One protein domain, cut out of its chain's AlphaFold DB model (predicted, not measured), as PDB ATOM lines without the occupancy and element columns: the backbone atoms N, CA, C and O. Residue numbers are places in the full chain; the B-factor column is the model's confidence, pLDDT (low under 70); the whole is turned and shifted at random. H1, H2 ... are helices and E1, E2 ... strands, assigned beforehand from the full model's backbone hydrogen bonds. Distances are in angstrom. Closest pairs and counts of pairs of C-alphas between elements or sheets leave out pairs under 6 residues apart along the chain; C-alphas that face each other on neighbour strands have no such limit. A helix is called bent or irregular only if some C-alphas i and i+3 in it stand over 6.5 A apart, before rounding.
ATOM      1  N   VAL A 127     164.440 263.818 270.933       93.50
ATOM      2  CA  VAL A 127     164.628 262.576 270.176       93.50
ATOM      3  C   VAL A 127     165.767 261.793 270.809       93.50
ATOM      4  O   VAL A 127     166.886 262.293 270.894       93.50
ATOM      5  N   LEU A 128     165.477 260.571 271.249       93.69
ATOM      6  CA  LEU A 128     166.459 259.644 271.807       93.69
ATOM      7  C   LEU A 128     166.555 258.399 270.936       93.69
ATOM      8  O   LEU A 128     165.594 258.037 270.256       93.69
ATOM      9  N   ARG A 129     167.719 257.747 270.965       94.19
ATOM     10  CA  ARG A 129     168.022 256.571 270.146       94.19
ATOM     11  C   ARG A 129     168.531 255.415 270.983       94.19
ATOM     12  O   ARG A 129     169.145 255.644 272.023       94.19
ATOM     13  N   ASP A 130     168.265 254.204 270.502       94.50
ATOM     14  CA  ASP A 130     168.710 252.936 271.091       94.50
ATOM     15  C   ASP A 130     168.453 252.863 272.602       94.50
ATOM     16  O   ASP A 130     169.341 252.567 273.411       94.50
ATOM     17  N   ILE A 131     167.217 253.189 272.986       96.19
ATOM     18  CA  ILE A 131     166.849 253.423 274.379       96.19
ATOM     19  C   ILE A 131     165.674 252.549 274.835       96.19
ATOM     20  O   ILE A 131     164.686 252.425 274.105       96.19
ATOM     21  N   PRO A 132     165.733 251.971 276.050       98.06
ATOM     22  CA  PRO A 132     164.581 251.340 276.678       98.06
ATOM     23  C   PRO A 132     163.441 252.337 276.894       98.06
ATOM     24  O   PRO A 132     163.596 253.350 277.583       98.06
ATOM     25  N   VAL A 133     162.270 252.020 276.345       98.25
ATOM     26  CA  VAL A 133     161.032 252.771 276.561       98.25
ATOM     27  C   VAL A 133     159.895 251.865 276.995       98.25
ATOM     28  O   VAL A 133     159.831 250.685 276.652       98.25
ATOM     29  N   ARG A 134     158.955 252.442 277.729       97.62
ATOM     30  CA  ARG A 134     157.695 251.824 278.104       97.62
ATOM     31  C   ARG A 134     156.580 252.828 277.864       97.62
ATOM     32  O   ARG A 134     156.509 253.856 278.535       97.62
ATOM     33  N   GLN A 135     155.668 252.491 276.960       97.44
ATOM     34  CA  GLN A 135     154.420 253.229 276.808       97.44
ATOM     35  C   GLN A 135     153.477 252.868 277.960       97.44
ATOM     36  O   GLN A 135     153.277 251.693 278.268       97.44
ATOM     37  N   THR A 136     152.885 253.854 278.625       95.81
ATOM     38  CA  THR A 136     151.816 253.636 279.608       95.81
ATOM     39  C   THR A 136     150.756 254.710 279.424       95.81
ATOM     40  O   THR A 136     151.000 255.883 279.685       95.81
ATOM     41  N   GLY A 137     149.575 254.319 278.942       96.31
ATOM     42  CA  GLY A 137     148.575 255.291 278.504       96.31
ATOM     43  C   GLY A 137     149.136 256.180 277.390       96.31
ATOM     44  O   GLY A 137     149.742 255.685 276.439       96.31
ATOM     45  N   ARG A 138     148.961 257.493 277.521       97.12
ATOM     46  CA  ARG A 138     149.535 258.501 276.621       97.12
ATOM     47  C   ARG A 138     151.012 258.798 276.899       97.12
ATOM     48  O   ARG A 138     151.670 259.355 276.032       97.12
ATOM     49  N   ALA A 139     151.530 258.445 278.076       97.50
ATOM     50  CA  ALA A 139     152.893 258.780 278.473       97.50
ATOM     51  C   ALA A 139     153.909 257.735 278.017       97.50
ATOM     52  O   ALA A 139     153.669 256.526 278.088       97.50
ATOM     53  N   THR A 140     155.085 258.220 277.649       98.06
ATOM     54  CA  THR A 140     156.286 257.426 277.440       98.06
ATOM     55  C   THR A 140     157.189 257.558 278.658       98.06
ATOM     56  O   THR A 140     157.552 258.656 279.084       98.06
ATOM     57  N   ILE A 141     157.583 256.420 279.218       98.25
ATOM     58  CA  ILE A 141     158.645 256.345 280.216       98.25
ATOM     59  C   ILE A 141     159.903 255.883 279.492       98.25
ATOM     60  O   ILE A 141     159.871 254.854 278.819       98.25
ATOM     61  N   TRP A 142     160.999 256.619 279.620       97.50
ATOM     62  CA  TRP A 142     162.283 256.279 279.006       97.50
ATOM     63  C   TRP A 142     163.331 256.015 280.087       97.50
ATOM     64  O   TRP A 142     163.299 256.622 281.159       97.50
ATOM     65  N   ALA A 143     164.242 255.081 279.824       97.25
ATOM     66  CA  ALA A 143     165.238 254.669 280.802       97.25
ATOM     67  C   ALA A 143     166.620 254.464 280.167       97.25
ATOM     68  O   ALA A 143     166.945 253.354 279.739       97.25
ATOM     69  N   PRO A 144     167.460 255.513 280.090       95.31
ATOM     70  CA  PRO A 144     168.834 255.373 279.634       95.31
ATOM     71  C   PRO A 144     169.577 254.413 280.541       95.31
ATOM     72  O   PRO A 144     169.556 254.553 281.762       95.31
ATOM     73  N   VAL A 145     170.275 253.467 279.931       96.62
ATOM     74  CA  VAL A 145     171.118 252.517 280.649       96.62
ATOM     75  C   VAL A 145     172.570 252.938 280.479       96.62
ATOM     76  O   VAL A 145     173.070 252.987 279.353       96.62
ATOM     77  N   LYS A 146     173.260 253.215 281.584       96.12
ATOM     78  CA  LYS A 146     174.692 253.510 281.630       96.12
ATOM     79  C   LYS A 146     175.418 252.381 282.348       96.12
ATOM     80  O   LYS A 146     175.188 252.115 283.522       96.12
ATOM     81  N   ILE A 147     176.331 251.728 281.638       97.81
ATOM     82  CA  ILE A 147     177.147 250.637 282.177       97.81
ATOM     83  C   ILE A 147     178.583 251.141 282.263       97.81
ATOM     84  O   ILE A 147     179.202 251.442 281.244       97.81
ATOM     85  N   ALA A 148     179.108 251.263 283.481       97.56
ATOM     86  CA  ALA A 148     180.487 251.677 283.692       97.56
ATOM     87  C   ALA A 148     181.478 250.597 283.221       97.56
ATOM     88  O   ALA A 148     181.139 249.421 283.063       97.56
ATOM     89  N   ARG A 149     182.736 251.001 283.017       97.81
ATOM     90  CA  ARG A 149     183.832 250.056 282.768       97.81
ATOM     91  C   ARG A 149     183.965 249.082 283.935       97.81
ATOM     92  O   ARG A 149     183.816 249.477 285.091       97.81
ATOM     93  N   VAL A 150     184.283 247.828 283.622       97.75
ATOM     94  CA  VAL A 150     184.604 246.826 284.642       97.75
ATOM     95  C   VAL A 150     185.883 247.250 285.352       97.75
ATOM     96  O   VAL A 150     186.900 247.520 284.715       97.75
ATOM     97  N   THR A 151     185.807 247.326 286.675       97.19
ATOM     98  CA  THR A 151     186.936 247.642 287.559       97.19
ATOM     99  C   THR A 151     187.357 246.402 288.358       97.19
ATOM    100  O   THR A 151     186.692 245.369 288.284       97.19
ATOM    101  N   GLY A 152     188.469 246.473 289.100       96.94
ATOM    102  CA  GLY A 152     189.047 245.318 289.796       96.94
ATOM    103  C   GLY A 152     190.028 244.568 288.899       96.94
ATOM    104  O   GLY A 152     190.971 245.181 288.400       96.94
ATOM    105  N   SER A 153     189.779 243.280 288.673       96.81
ATOM    106  CA  SER A 153     190.660 242.377 287.919       96.81
ATOM    107  C   SER A 153     189.990 241.849 286.645       96.81
ATOM    108  O   SER A 153     189.716 240.651 286.551       96.81
ATOM    109  N   PRO A 154     189.677 242.724 285.662       93.81
ATOM    110  CA  PRO A 154     189.072 242.309 284.400       93.81
ATOM    111  C   PRO A 154     189.969 241.298 283.658       93.81
ATOM    112  O   PRO A 154     191.196 241.381 283.760       93.81
ATOM    113  N   PRO A 155     189.396 240.364 282.874       92.94
ATOM    114  CA  PRO A 155     190.189 239.419 282.094       92.94
ATOM    115  C   PRO A 155     191.124 240.144 281.109       92.94
ATOM    116  O   PRO A 155     190.737 241.189 280.582       92.94
ATOM    117  N   PRO A 156     192.298 239.580 280.763       91.56
ATOM    118  CA  PRO A 156     193.249 240.228 279.849       91.56
ATOM    119  C   PRO A 156     192.670 240.608 278.476       91.56
ATOM    120  O   PRO A 156     193.123 241.567 277.863       91.56
ATOM    121  N   ALA A 157     191.653 239.877 278.005       92.56
ATOM    122  CA  ALA A 157     190.955 240.123 276.740       92.56
ATOM    123  C   ALA A 157     189.670 240.968 276.899       92.56
ATOM    124  O   ALA A 157     188.753 240.855 276.087       92.56
ATOM    125  N   TYR A 158     189.546 241.759 277.971       96.25
ATOM    126  CA  TYR A 158     188.361 242.583 278.216       96.25
ATOM    127  C   TYR A 158     188.213 243.704 277.179       96.25
ATOM    128  O   TYR A 158     189.035 244.617 277.099       96.25
ATOM    129  N   ASP A 159     187.102 243.661 276.448       97.25
ATOM    130  CA  ASP A 159     186.627 244.720 275.562       97.25
ATOM    131  C   ASP A 159     185.365 245.342 276.179       97.25
ATOM    132  O   ASP A 159     184.360 244.661 276.413       97.25
ATOM    133  N   HIS A 160     185.429 246.645 276.465       96.69
ATOM    134  CA  HIS A 160     184.324 247.363 277.090       96.69
ATOM    135  C   HIS A 160     183.086 247.433 276.194       96.69
ATOM    136  O   HIS A 160     181.977 247.223 276.680       96.69
ATOM    137  N   ASP A 161     183.256 247.676 274.899       97.06
ATOM    138  CA  ASP A 161     182.138 247.871 273.984       97.06
ATOM    139  C   ASP A 161     181.434 246.539 273.713       97.06
ATOM    140  O   ASP A 161     180.202 246.472 273.684       97.06
ATOM    141  N   ALA A 162     182.200 245.453 273.573       97.31
ATOM    142  CA  ALA A 162     181.648 244.103 273.480       97.31
ATOM    143  C   ALA A 162     180.881 243.715 274.751       97.31
ATOM    144  O   ALA A 162     179.765 243.198 274.663       97.31
ATOM    145  N   PHE A 163     181.440 244.026 275.925       97.81
ATOM    146  CA  PHE A 163     180.783 243.797 277.209       97.81
ATOM    147  C   PHE A 163     179.481 244.595 277.344       97.81
ATOM    148  O   PHE A 163     178.466 244.037 277.751       97.81
ATOM    149  N   VAL A 164     179.479 245.881 276.973       97.88
ATOM    150  CA  VAL A 164     178.281 246.733 277.023       97.88
ATOM    151  C   VAL A 164     177.202 246.219 276.075       97.88
ATOM    152  O   VAL A 164     176.041 246.164 276.475       97.88
ATOM    153  N   ARG A 165     177.551 245.795 274.851       97.19
ATOM    154  CA  ARG A 165     176.581 245.188 273.922       97.19
ATOM    155  C   ARG A 165     175.956 243.925 274.508       97.19
ATOM    156  O   ARG A 165     174.735 243.814 274.531       97.19
ATOM    157  N   GLU A 166     176.773 243.011 275.035       97.75
ATOM    158  CA  GLU A 166     176.287 241.781 275.672       97.75
ATOM    159  C   GLU A 166     175.379 242.080 276.873       97.75
ATOM    160  O   GLU A 166     174.307 241.486 277.010       97.75
ATOM    161  N   ALA A 167     175.797 243.009 277.732       98.12
ATOM    162  CA  ALA A 167     175.045 243.424 278.905       98.12
ATOM    163  C   ALA A 167     173.701 244.057 278.525       98.12
ATOM    164  O   ALA A 167     172.692 243.705 279.126       98.12
ATOM    165  N   ARG A 168     173.656 244.924 277.504       97.75
ATOM    166  CA  ARG A 168     172.404 245.508 276.995       97.75
ATOM    167  C   ARG A 168     171.459 244.443 276.454       97.75
ATOM    168  O   ARG A 168     170.311 244.418 276.873       97.75
ATOM    169  N   THR A 169     171.948 243.507 275.637       98.00
ATOM    170  CA  THR A 169     171.131 242.375 275.163       98.00
ATOM    171  C   THR A 169     170.573 241.559 276.328       98.00
ATOM    172  O   THR A 169     169.396 241.216 276.343       98.00
ATOM    173  N   ALA A 170     171.398 241.268 277.338       98.44
ATOM    174  CA  ALA A 170     170.932 240.575 278.531       98.44
ATOM    175  C   ALA A 170     169.910 241.411 279.323       98.44
ATOM    176  O   ALA A 170     168.944 240.863 279.835       98.44
ATOM    177  N   MET A 171     170.074 242.728 279.424       98.31
ATOM    178  CA  MET A 171     169.080 243.582 280.077       98.31
ATOM    179  C   MET A 171     167.754 243.613 279.309       98.31
ATOM    180  O   MET A 171     166.708 243.478 279.939       98.31
ATOM    181  N   ASP A 172     167.789 243.687 277.977       97.75
ATOM    182  CA  ASP A 172     166.600 243.610 277.117       97.75
ATOM    183  C   ASP A 172     165.830 242.293 277.317       97.75
ATOM    184  O   ASP A 172     164.606 242.298 277.399       97.75
ATOM    185  N   GLU A 173     166.535 241.166 277.480       98.19
ATOM    186  CA  GLU A 173     165.942 239.864 277.844       98.19
ATOM    187  C   GLU A 173     165.378 239.829 279.281       98.19
ATOM    188  O   GLU A 173     164.603 238.936 279.638       98.19
ATOM    189  N   GLY A 174     165.834 240.735 280.145       98.12
ATOM    190  CA  GLY A 174     165.451 240.820 281.551       98.12
ATOM    191  C   GLY A 174     164.238 241.713 281.801       98.12
ATOM    192  O   GLY A 174     163.429 241.378 282.671       98.12
ATOM    193  N   PHE A 175     164.114 242.813 281.055       98.44
ATOM    194  CA  PHE A 175     162.983 243.734 281.132       98.44
ATOM    195  C   PHE A 175     161.662 243.032 280.813       98.44
ATOM    196  O   PHE A 175     161.578 242.188 279.922       98.44
ATOM    197  N   THR A 176     160.606 243.388 281.544       97.25
ATOM    198  CA  THR A 176     159.265 242.823 281.328       97.25
ATOM    199  C   THR A 176     158.303 243.825 280.699       97.25
ATOM    200  O   THR A 176     157.338 243.421 280.048       97.25
ATOM    201  N   ARG A 177     158.555 245.129 280.861       97.19
ATOM    202  CA  ARG A 177     157.707 246.224 280.367       97.19
ATOM    203  C   ARG A 177     158.466 247.193 279.467       97.19
ATOM    204  O   ARG A 177     157.864 247.725 278.535       97.19
ATOM    205  N   PHE A 178     159.746 247.434 279.736       98.25
ATOM    206  CA  PHE A 178     160.603 248.212 278.847       98.25
ATOM    207  C   PHE A 178     160.967 247.423 277.588       98.25
ATOM    208  O   PHE A 178     161.188 246.214 277.624       98.25
ATOM    209  N   LYS A 179     161.043 248.132 276.463       97.69
ATOM    210  CA  LYS A 179     161.544 247.629 275.185       97.69
ATOM    211  C   LYS A 179     162.508 248.646 274.606       97.69
ATOM    212  O   LYS A 179     162.163 249.822 274.511       97.69
ATOM    213  N   THR A 180     163.690 248.199 274.206       97.31
ATOM    214  CA  THR A 180     164.637 249.065 273.505       97.31
ATOM    215  C   THR A 180     164.114 249.372 272.108       97.31
ATOM    216  O   THR A 180     163.773 248.466 271.345       97.31
ATOM    217  N   VAL A 181     164.014 250.661 271.789       97.56
ATOM    218  CA  VAL A 181     163.610 251.155 270.471       97.56
ATOM    219  C   VAL A 181     164.756 251.920 269.833       97.56
ATOM    220  O   VAL A 181     165.540 252.572 270.521       97.56
ATOM    221  N   GLN A 182     164.833 251.853 268.506       96.44
ATOM    222  CA  GLN A 182     165.869 252.543 267.743       96.44
ATOM    223  C   GLN A 182     165.745 254.063 267.864       96.44
ATOM    224  O   GLN A 182     166.753 254.757 267.942       96.44
ATOM    225  N   GLU A 183     164.519 254.584 267.879       96.50
ATOM    226  CA  GLU A 183     164.248 256.008 268.015       96.50
ATOM    227  C   GLU A 183     162.917 256.229 268.739       96.50
ATOM    228  O   GLU A 183     161.948 255.498 268.521       96.50
ATOM    229  N   VAL A 184     162.868 257.245 269.597       96.12
ATOM    230  CA  VAL A 184     161.643 257.726 270.240       96.12
ATOM    231  C   VAL A 184     161.648 259.247 270.282       96.12
ATOM    232  O   VAL A 184     162.671 259.865 270.584       96.12
ATOM    233  N   ARG A 185     160.495 259.858 269.999       95.38
ATOM    234  CA  ARG A 185     160.275 261.296 270.167       95.38
ATOM    235  C   ARG A 185     159.444 261.533 271.419       95.38
ATOM    236  O   ARG A 185     158.290 261.123 271.480       95.38
ATOM    237  N   LEU A 186     160.040 262.211 272.386       95.12
ATOM    238  CA  LEU A 186     159.455 262.496 273.685       95.12
ATOM    239  C   LEU A 186     158.838 263.896 273.716       95.12
ATOM    240  O   LEU A 186     159.388 264.866 273.185       95.12
ATOM    241  N   SER A 187     157.695 263.986 274.379       93.44
ATOM    242  CA  SER A 187     156.999 265.201 274.776       93.44
ATOM    243  C   SER A 187     157.447 265.671 276.168       93.44
ATOM    244  O   SER A 187     158.089 264.948 276.929       93.44
ATOM    245  N   ARG A 188     157.044 266.883 276.561       93.62
ATOM    246  CA  ARG A 188     157.348 267.451 277.892       93.62
ATOM    247  C   ARG A 188     156.650 266.720 279.052       93.62
ATOM    248  O   ARG A 188     157.041 266.858 280.214       93.62
ATOM    249  N   ALA A 189     155.597 265.956 278.756       95.19
ATOM    250  CA  ALA A 189     154.868 265.168 279.747       95.19
ATOM    251  C   ALA A 189     155.493 263.780 279.987       95.19
ATOM    252  O   ALA A 189     155.151 263.134 280.976       95.19
ATOM    253  N   ASP A 190     156.440 263.356 279.149       96.75
ATOM    254  CA  ASP A 190     157.144 262.081 279.299       96.75
ATOM    255  C   ASP A 190     158.154 262.118 280.457       96.75
ATOM    256  O   ASP A 190     158.528 263.186 280.963       96.75
ATOM    257  N   ARG A 191     158.545 260.938 280.957       96.19
ATOM    258  CA  ARG A 191     159.316 260.811 282.206       96.19
ATOM    259  C   ARG A 191     160.513 259.879 282.061       96.19
ATOM    260  O   ARG A 191     160.380 258.758 281.583       96.19
ATOM    261  N   GLY A 192     161.671 260.371 282.487       95.81
ATOM    262  CA  GLY A 192     162.956 259.689 282.414       95.81
ATOM    263  C   GLY A 192     163.443 259.161 283.755       95.81
ATOM    264  O   GLY A 192     163.380 259.869 284.767       95.81
ATOM    265  N   PHE A 193     163.987 257.946 283.738       97.25
ATOM    266  CA  PHE A 193     164.681 257.337 284.872       97.25
ATOM    267  C   PHE A 193     166.000 256.710 284.416       97.25
ATOM    268  O   PHE A 193     166.016 255.716 283.697       97.25
ATOM    269  N   TYR A 194     167.120 257.283 284.840       96.50
ATOM    270  CA  TYR A 194     168.454 256.832 284.452       96.50
ATOM    271  C   TYR A 194     168.852 255.601 285.253       96.50
ATOM    272  O   TYR A 194     168.794 255.620 286.480       96.50
ATOM    273  N   MET A 195     169.267 254.548 284.561       97.81
ATOM    274  CA  MET A 195     169.694 253.282 285.138       97.81
ATOM    275  C   MET A 195     171.210 253.147 285.026       97.81
ATOM    276  O   MET A 195     171.746 252.950 283.935       97.81
ATOM    277  N   ASP A 196     171.896 253.189 286.160       97.62
ATOM    278  CA  ASP A 196     173.348 253.091 286.233       97.62
ATOM    279  C   ASP A 196     173.778 251.738 286.806       97.62
ATOM    280  O   ASP A 196     173.248 251.262 287.816       97.62
ATOM    281  N   LEU A 197     174.782 251.133 286.173       98.38
ATOM    282  CA  LEU A 197     175.365 249.858 286.570       98.38
ATOM    283  C   LEU A 197     176.882 249.990 286.713       98.38
ATOM    284  O   LEU A 197     177.566 250.455 285.797       98.38
ATOM    285  N   TYR A 198     177.413 249.526 287.846       98.12
ATOM    286  CA  TYR A 198     178.839 249.603 288.173       98.12
ATOM    287  C   TYR A 198     179.397 248.195 288.434       98.12
ATOM    288  O   TYR A 198     179.243 247.672 289.544       98.12
ATOM    289  N   PRO A 199     179.997 247.549 287.417       98.25
ATOM    290  CA  PRO A 199     180.595 246.229 287.564       98.25
ATOM    291  C   PRO A 199     182.011 246.290 288.167       98.25
ATOM    292  O   PRO A 199     182.874 247.044 287.707       98.25
ATOM    293  N   TRP A 200     182.275 245.433 289.152       98.31
ATOM    294  CA  TRP A 200     183.597 245.194 289.735       98.31
ATOM    295  C   TRP A 200     183.880 243.690 289.791       98.31
ATOM    296  O   TRP A 200     183.054 242.923 290.283       98.31
ATOM    297  N   LEU A 201     185.024 243.257 289.262       98.44
ATOM    298  CA  LEU A 201     185.418 241.849 289.203       98.44
ATOM    299  C   LEU A 201     186.536 241.560 290.209       98.44
ATOM    300  O   LEU A 201     187.609 242.157 290.135       98.44
ATOM    301  N   ALA A 202     186.293 240.623 291.121       97.88
ATOM    302  CA  ALA A 202     187.285 240.137 292.071       97.88
ATOM    303  C   ALA A 202     188.315 239.196 291.422       97.88
ATOM    304  O   ALA A 202     188.079 238.608 290.367       97.88
ATOM    305  N   ASN A 203     189.448 238.997 292.109       97.38
ATOM    306  CA  ASN A 203     190.529 238.096 291.679       97.38
ATOM    307  C   ASN A 203     190.097 236.629 291.539       97.38
ATOM    308  O   ASN A 203     190.690 235.892 290.759       97.38
ATOM    309  N   ASP A 204     189.088 236.204 292.298       96.81
ATOM    310  CA  ASP A 204     188.549 234.843 292.260       96.81
ATOM    311  C   ASP A 204     187.525 234.627 291.128       96.81
ATOM    312  O   ASP A 204     186.970 233.539 290.987       96.81
ATOM    313  N   GLY A 205     187.279 235.653 290.303       97.19
ATOM    314  CA  GLY A 205     186.307 235.612 289.215       97.19
ATOM    315  C   GLY A 205     184.881 235.985 289.623       97.19
ATOM    316  O   GLY A 205     183.977 235.880 288.788       97.19
ATOM    317  N   THR A 206     184.649 236.439 290.858       98.31
ATOM    318  CA  THR A 206     183.335 236.911 291.315       98.31
ATOM    319  C   THR A 206     183.044 238.324 290.809       98.31
ATOM    320  O   THR A 206     183.759 239.276 291.121       98.31
ATOM    321  N   LEU A 207     181.969 238.477 290.036       98.38
ATOM    322  CA  LEU A 207     181.444 239.759 289.577       98.38
ATOM    323  C   LEU A 207     180.449 240.317 290.596       98.38
ATOM    324  O   LEU A 207     179.446 239.679 290.915       98.38
ATOM    325  N   PHE A 208     180.703 241.548 291.025       98.44
ATOM    326  CA  PHE A 208     179.814 242.366 291.834       98.44
ATOM    327  C   PHE A 208     179.229 243.464 290.947       98.44
ATOM    328  O   PHE A 208     179.961 244.253 290.347       98.44
ATOM    329  N   LEU A 209     177.906 243.514 290.841       98.44
ATOM    330  CA  LEU A 209     177.182 244.452 289.995       98.44
ATOM    331  C   LEU A 209     176.323 245.368 290.868       98.44
ATOM    332  O   LEU A 209     175.228 244.999 291.303       98.44
ATOM    333  N   SER A 210     176.839 246.568 291.133       98.44
ATOM    334  CA  SER A 210     176.091 247.607 291.849       98.44
ATOM    335  C   SER A 210     175.116 248.306 290.910       98.44
ATOM    336  O   SER A 210     175.433 248.534 289.742       98.44
ATOM    337  N   LEU A 211     173.954 248.683 291.439       98.44
ATOM    338  CA  LEU A 211     172.844 249.260 290.676       98.44
ATOM    339  C   LEU A 211     172.433 250.616 291.252       98.44
ATOM    340  O   LEU A 211     172.457 250.791 292.473       98.44
ATOM    341  N   ALA A 212     172.001 251.540 290.398       98.06
ATOM    342  CA  ALA A 212     171.347 252.776 290.809       98.06
ATOM    343  C   ALA A 212     170.271 253.212 289.803       98.06
ATOM    344  O   ALA A 212     170.428 253.014 288.601       98.06
ATOM    345  N   VAL A 213     169.194 253.827 290.299       97.88
ATOM    346  CA  VAL A 213     168.221 254.564 289.481       97.88
ATOM    347  C   VAL A 213     168.224 256.023 289.910       97.88
ATOM    348  O   VAL A 213     168.140 256.313 291.104       97.88
ATOM    349  N   TYR A 214     168.276 256.939 288.949       96.06
ATOM    350  CA  TYR A 214     168.124 258.377 289.166       96.06
ATOM    351  C   TYR A 214     166.870 258.880 288.458       96.06
ATOM    352  O   TYR A 214     166.558 258.460 287.346       96.06
ATOM    353  N   SER A 215     166.159 259.809 289.089       94.12
ATOM    354  CA  SER A 215     165.081 260.543 288.420       94.12
ATOM    355  C   SER A 215     165.675 261.612 287.506       94.12
ATOM    356  O   SER A 215     166.662 262.252 287.878       94.12
ATOM    357  N   GLN A 216     165.033 261.891 286.366       91.94
ATOM    358  CA  GLN A 216     165.372 263.055 285.537       91.94
ATOM    359  C   GLN A 216     165.319 264.391 286.296       91.94
ATOM    360  O   GLN A 216     165.921 265.369 285.873       91.94
ATOM    361  N   PHE A 217     164.612 264.448 287.430       88.12
ATOM    362  CA  PHE A 217     164.529 265.652 288.255       88.12
ATOM    363  C   PHE A 217     165.637 265.756 289.303       88.12
ATOM    364  O   PHE A 217     165.783 266.821 289.898       88.12
ATOM    365  N   HIS A 218     166.406 264.686 289.537       80.31
ATOM    366  CA  HIS A 218     167.480 264.663 290.525       80.31
ATOM    367  C   HIS A 218     168.602 263.686 290.120       80.31
ATOM    368  O   HIS A 218     168.654 262.538 290.561       80.31
ATOM    369  N   CYS A 219     169.542 264.160 289.300       72.50
ATOM    370  CA  CYS A 219     170.602 263.340 288.697       72.50
ATOM    371  C   CYS A 219     171.826 263.066 289.602       72.50
ATOM    372  O   CYS A 219     172.766 262.404 289.167       72.50
ATOM    373  N   LYS A 220     171.854 263.569 290.849       77.81
ATOM    374  CA  LYS A 220     172.995 263.392 291.781       77.81
ATOM    375  C   LYS A 220     172.773 262.349 292.870       77.81
ATOM    376  O   LYS A 220     173.657 261.539 293.129       77.81
ATOM    377  N   ALA A 221     171.613 262.378 293.515       86.88
ATOM    378  CA  ALA A 221     171.212 261.370 294.492       86.88
ATOM    379  C   ALA A 221     170.271 260.369 293.817       86.88
ATOM    380  O   ALA A 221     169.277 260.802 293.223       86.88
ATOM    381  N   PRO A 222     170.575 259.066 293.891       92.69
ATOM    382  CA  PRO A 222     169.711 258.057 293.319       92.69
ATOM    383  C   PRO A 222     168.412 257.954 294.117       92.69
ATOM    384  O   PRO A 222     168.399 258.090 295.340       92.69
ATOM    385  N   VAL A 223     167.318 257.673 293.415       94.94
ATOM    386  CA  VAL A 223     166.034 257.300 294.028       94.94
ATOM    387  C   VAL A 223     166.032 255.840 294.488       94.94
ATOM    388  O   VAL A 223     165.227 255.442 295.323       94.94
ATOM    389  N   PHE A 224     166.971 255.045 293.975       96.75
ATOM    390  CA  PHE A 224     167.203 253.661 294.364       96.75
ATOM    391  C   PHE A 224     168.676 253.307 294.173       96.75
ATOM    392  O   PHE A 224     169.253 253.630 293.137       96.75
ATOM    393  N   GLU A 225     169.279 252.584 295.117       96.69
ATOM    394  CA  GLU A 225     170.618 252.025 294.932       96.69
ATOM    395  C   GLU A 225     170.812 250.673 295.631       96.69
ATOM    396  O   GLU A 225     170.303 250.426 296.722       96.69
ATOM    397  N   ARG A 226     171.628 249.813 295.013       95.62
ATOM    398  CA  ARG A 226     172.184 248.581 295.594       95.62
ATOM    399  C   ARG A 226     173.706 248.602 295.496       95.62
ATOM    400  O   ARG A 226     174.308 247.803 294.789       95.62
ATOM    401  N   LYS A 227     174.333 249.567 296.175       89.94
ATOM    402  CA  LYS A 227     175.805 249.678 296.254       89.94
ATOM    403  C   LYS A 227     176.405 248.822 297.367       89.94
ATOM    404  O   LYS A 227     177.472 248.251 297.200       89.94
ATOM    405  N   LYS A 228     175.718 248.741 298.511       91.12
ATOM    406  CA  LYS A 228     176.169 247.970 299.685       91.12
ATOM    407  C   LYS A 228     175.823 246.484 299.610       91.12
ATOM    408  O   LYS A 228     176.412 245.691 300.329       91.12
ATOM    409  N   ASP A 229     174.866 246.137 298.756       94.19
ATOM    410  CA  ASP A 229     174.386 244.773 298.538       94.19
ATOM    411  C   ASP A 229     174.205 244.535 297.027       94.19
ATOM    412  O   ASP A 229     173.073 244.537 296.525       94.19
ATOM    413  N   PRO A 230     175.319 244.486 296.269       96.81
ATOM    414  CA  PRO A 230     175.291 244.330 294.820       96.81
ATOM    415  C   PRO A 230     174.854 242.919 294.415       96.81
ATOM    416  O   PRO A 230     175.032 241.945 295.151       96.81
ATOM    417  N   LEU A 231     174.357 242.784 293.186       97.88
ATOM    418  CA  LEU A 231     174.177 241.457 292.601       97.88
ATOM    419  C   LEU A 231     175.536 240.780 292.461       97.88
ATOM    420  O   LEU A 231     176.481 241.386 291.958       97.88
ATOM    421  N   THR A 232     175.623 239.527 292.895       98.00
ATOM    422  CA  THR A 232     176.893 238.806 292.976       98.00
ATOM    423  C   THR A 232     176.782 237.451 292.286       98.00
ATOM    424  O   THR A 232     175.783 236.742 292.429       98.00
ATOM    425  N   GLY A 233     177.805 237.085 291.522       98.06
ATOM    426  CA  GLY A 233     177.902 235.781 290.872       98.06
ATOM    427  C   GLY A 233     179.202 235.634 290.086       98.06
ATOM    428  O   GLY A 233     179.935 236.609 289.931       98.06
ATOM    429  N   PRO A 234     179.521 234.439 289.576       97.88
ATOM    430  CA  PRO A 234     180.732 234.244 288.788       97.88
ATOM    431  C   PRO A 234     180.671 235.044 287.476       97.88
ATOM    432  O   PRO A 234     179.606 235.209 286.877       97.88
ATOM    433  N   TRP A 235     181.820 235.507 286.979       97.38
ATOM    434  CA  TRP A 235     181.941 236.260 285.720       97.38
ATOM    435  C   TRP A 235     181.327 235.544 284.505       97.38
ATOM    436  O   TRP A 235     180.794 236.179 283.585       97.38
ATOM    437  N   SER A 236     181.375 234.210 284.501       96.44
ATOM    438  CA  SER A 236     180.738 233.363 283.486       96.44
ATOM    439  C   SER A 236     179.216 233.540 283.432       96.44
ATOM    440  O   SER A 236     178.622 233.374 282.370       96.44
ATOM    441  N   GLU A 237     178.586 233.951 284.532       97.75
ATOM    442  CA  GLU A 237     177.139 234.146 284.654       97.75
ATOM    443  C   GLU A 237     176.701 235.612 284.527       97.75
ATOM    444  O   GLU A 237     175.542 235.941 284.783       97.75
ATOM    445  N   ARG A 238     177.577 236.515 284.069       97.75
ATOM    446  CA  ARG A 238     177.263 237.950 283.937       97.75
ATOM    447  C   ARG A 238     175.952 238.237 283.188       97.75
ATOM    448  O   ARG A 238     175.187 239.089 283.623       97.75
ATOM    449  N   ARG A 239     175.613 237.480 282.132       98.44
ATOM    450  CA  ARG A 239     174.322 237.621 281.419       98.44
ATOM    451  C   ARG A 239     173.112 237.373 282.325       98.44
ATOM    452  O   ARG A 239     172.086 238.030 282.182       98.44
ATOM    453  N   ARG A 240     173.199 236.416 283.254       98.50
ATOM    454  CA  ARG A 240     172.152 236.172 284.260       98.50
ATOM    455  C   ARG A 240     172.020 237.380 285.186       98.50
ATOM    456  O   ARG A 240     170.903 237.841 285.393       98.50
ATOM    457  N   LEU A 241     173.146 237.910 285.672       98.44
ATOM    458  CA  LEU A 241     173.166 239.072 286.565       98.44
ATOM    459  C   LEU A 241     172.584 240.324 285.895       98.44
ATOM    460  O   LEU A 241     171.804 241.027 286.522       98.44
ATOM    461  N   PHE A 242     172.882 240.578 284.617       98.69
ATOM    462  CA  PHE A 242     172.296 241.708 283.882       98.69
ATOM    463  C   PHE A 242     170.787 241.546 283.622       98.69
ATOM    464  O   PHE A 242     170.047 242.520 283.755       98.69
ATOM    465  N   ARG A 243     170.299 240.326 283.349       98.75
ATOM    466  CA  ARG A 243     168.848 240.049 283.283       98.75
ATOM    467  C   ARG A 243     168.149 240.334 284.612       98.75
ATOM    468  O   ARG A 243     167.057 240.894 284.639       98.75
ATOM    469  N   GLU A 244     168.769 239.935 285.716       98.62
ATOM    470  CA  GLU A 244     168.251 240.185 287.062       98.62
ATOM    471  C   GLU A 244     168.297 241.676 287.423       98.62
ATOM    472  O   GLU A 244     167.314 242.216 287.933       98.62
ATOM    473  N   ALA A 245     169.390 242.362 287.077       98.62
ATOM    474  CA  ALA A 245     169.540 243.803 287.246       98.62
ATOM    475  C   ALA A 245     168.419 244.570 286.540       98.62
ATOM    476  O   ALA A 245     167.809 245.439 287.155       98.62
ATOM    477  N   ALA A 246     168.100 244.217 285.291       98.56
ATOM    478  CA  ALA A 246     167.021 244.847 284.534       98.56
ATOM    479  C   ALA A 246     165.665 244.758 285.256       98.56
ATOM    480  O   ALA A 246     164.970 245.764 285.373       98.56
ATOM    481  N   ARG A 247     165.320 243.595 285.828       98.50
ATOM    482  CA  ARG A 247     164.074 243.422 286.604       98.50
ATOM    483  C   ARG A 247     164.053 244.265 287.872       98.50
ATOM    484  O   ARG A 247     163.027 244.853 288.203       98.50
ATOM    485  N   ILE A 248     165.178 244.323 288.584       98.50
ATOM    486  CA  ILE A 248     165.307 245.123 289.809       98.50
ATOM    487  C   ILE A 248     165.178 246.615 289.492       98.50
ATOM    488  O   ILE A 248     164.442 247.322 290.174       98.50
ATOM    489  N   LEU A 249     165.870 247.084 288.454       98.56
ATOM    490  CA  LEU A 249     165.845 248.478 288.022       98.56
ATOM    491  C   LEU A 249     164.455 248.877 287.499       98.56
ATOM    492  O   LEU A 249     163.956 249.939 287.856       98.56
ATOM    493  N   GLU A 250     163.790 248.018 286.719       98.06
ATOM    494  CA  GLU A 250     162.412 248.237 286.255       98.06
ATOM    495  C   GLU A 250     161.426 248.327 287.426       98.06
ATOM    496  O   GLU A 250     160.600 249.241 287.468       98.06
ATOM    497  N   LYS A 251     161.559 247.445 288.425       98.25
ATOM    498  CA  LYS A 251     160.766 247.529 289.654       98.25
ATOM    499  C   LYS A 251     161.035 248.823 290.426       98.25
ATOM    500  O   LYS A 251     160.090 249.429 290.919       98.25
ATOM    501  N   ALA A 252     162.289 249.255 290.525       98.19
ATOM    502  CA  ALA A 252     162.632 250.508 291.194       98.19
ATOM    503  C   ALA A 252     161.996 251.725 290.499       98.19
ATOM    504  O   ALA A 252     161.552 252.650 291.175       98.19
ATOM    505  N   VAL A 253     161.888 251.708 289.165       98.25
ATOM    506  CA  VAL A 253     161.135 252.726 288.416       98.25
ATOM    507  C   VAL A 253     159.647 252.688 288.774       98.25
ATOM    508  O   VAL A 253     159.069 253.736 289.046       98.25
ATOM    509  N   ASP A 254     159.025 251.508 288.823       97.50
ATOM    510  CA  ASP A 254     157.617 251.374 289.226       97.50
ATOM    511  C   ASP A 254     157.358 251.885 290.649       97.50
ATOM    512  O   ASP A 254     156.404 252.631 290.876       97.50
ATOM    513  N   ASP A 255     158.225 251.516 291.592       97.81
ATOM    514  CA  ASP A 255     158.133 251.958 292.982       97.81
ATOM    515  C   ASP A 255     158.275 253.487 293.077       97.81
ATOM    516  O   ASP A 255     157.540 254.123 293.832       97.81
ATOM    517  N   GLN A 256     159.153 254.091 292.265       97.31
ATOM    518  CA  GLN A 256     159.335 255.542 292.227       97.31
ATOM    519  C   GLN A 256     158.149 256.282 291.596       97.31
ATOM    520  O   GLN A 256     157.761 257.344 292.079       97.31
ATOM    521  N   ILE A 257     157.546 255.736 290.536       97.19
ATOM    522  CA  ILE A 257     156.330 256.296 289.915       97.19
ATOM    523  C   ILE A 257     155.147 256.243 290.891       97.19
ATOM    524  O   ILE A 257     154.292 257.128 290.877       97.19
ATOM    525  N   ALA A 258     155.101 255.223 291.748       97.19
ATOM    526  CA  ALA A 258     154.089 255.082 292.785       97.19
ATOM    527  C   ALA A 258     154.413 255.857 294.077       97.19
ATOM    528  O   ALA A 258     153.564 255.900 294.976       97.19
ATOM    529  N   ASP A 259     155.602 256.464 294.201       96.69
ATOM    530  CA  ASP A 259     155.978 257.182 295.415       96.69
ATOM    531  C   ASP A 259     155.143 258.455 295.582       96.69
ATOM    532  O   ASP A 259     155.060 259.334 294.723       96.69
TER     533      ASP A 259
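This is residues 127 to 259 of the 484 residues of the protein "YceI family protein" of Desulfococcus multivorans DSM 2059 (UniProt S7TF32). A long, strongly twisted sheet curls round one long helix, H2, which packs on E5, E6 and E7. E1, E2 and E4 continue the sheet at one end of the long axis, with E1 and E4 bent together, while H1 lies beside E3 and packs on H2. The printed part has 133 residues with two named helices and seven named strands: along the chain three strands come before H1, four strands follow it, and H2 comes last; the class is mixed, helices and strands, and the sheet is branched at E5, with both parallel and antiparallel neighbour pairs. The whole is compact, with a radius of gyration of the C-alphas of 14.9 A, yet elongated, spanning 48 by 29 by 24 A.

E1, residues 127 to 136, begins at C-alpha 127 (164.628, 262.576, 270.176), bends by 112 degrees at residue 130 and is 18.2 A long. E2, residues 139 to 142, runs on into E3, residues 145 to 147, across a break of 2 residues, at 6 degrees. H1, residues 160 to 174, is 20.5 A long. E4, residues 179 to 186, bends by 97 degrees at residue 182. E5, residues 191 to 201, measures 33.0 A and begins at (159.316, 260.811, 282.206). E6, residues 206 to 215, measures 30.0 A. E7, residues 224 to 234, is 24.3 A long and bends by 70 degrees at residue 228. H2, residues 235 to 257, spans 32.8 A and ends at C-alpha 257 (156.330, 256.296, 289.915); it is irregular, with C-alphas 236 and 239 8.0 A apart, and has a kink of 33 degrees near residue 242.

E1 has E4 on one side, antiparallel, with N 128 and O 184 3.0 A apart, and E2 on the other side, a hairpin with N 134 and O 141 at 2.8 A. E5 is parallel to E2, with N 142 and O 191 at 3.0 A, and to E3, with N 146 and O 195 at 2.8 A. E5, E6 and E7 form a meander, each strand the antiparallel neighbour of the one before, with N 194 and O 214 at 2.8 A and N 207 and O 233 at 2.8 A. The sheet curls round H2; the closest C-alphas of E6 and H2 are those of Leu 207 and Trp 235, 5.2 A apart. H1 stands at the sheet's level, at a height over the sheet of 0.2 A on a local plane fitted to just 6 C-alphas. H1 touches residues 238 to 247 of H2 alone, closest at the C-alphas of Gly 174 and Arg 243, 3.9 A, at a steep tilt of 58 degrees, the same way. Every O i to N i+4 pair is within hydrogen-bond range in H1, and 17 of 19 in H2.

The two C-alphas farthest apart, those of Arg 138 and Asp 204, are 48.2 A apart. The printed part has no cut. The link from E3 to H1, 12 residues, is long; within it residues 151 to 152 pair, parallel, with residues 200 to 201 of E5. The mean pLDDT of the printed part is 96.3, and no printed residue is under 70.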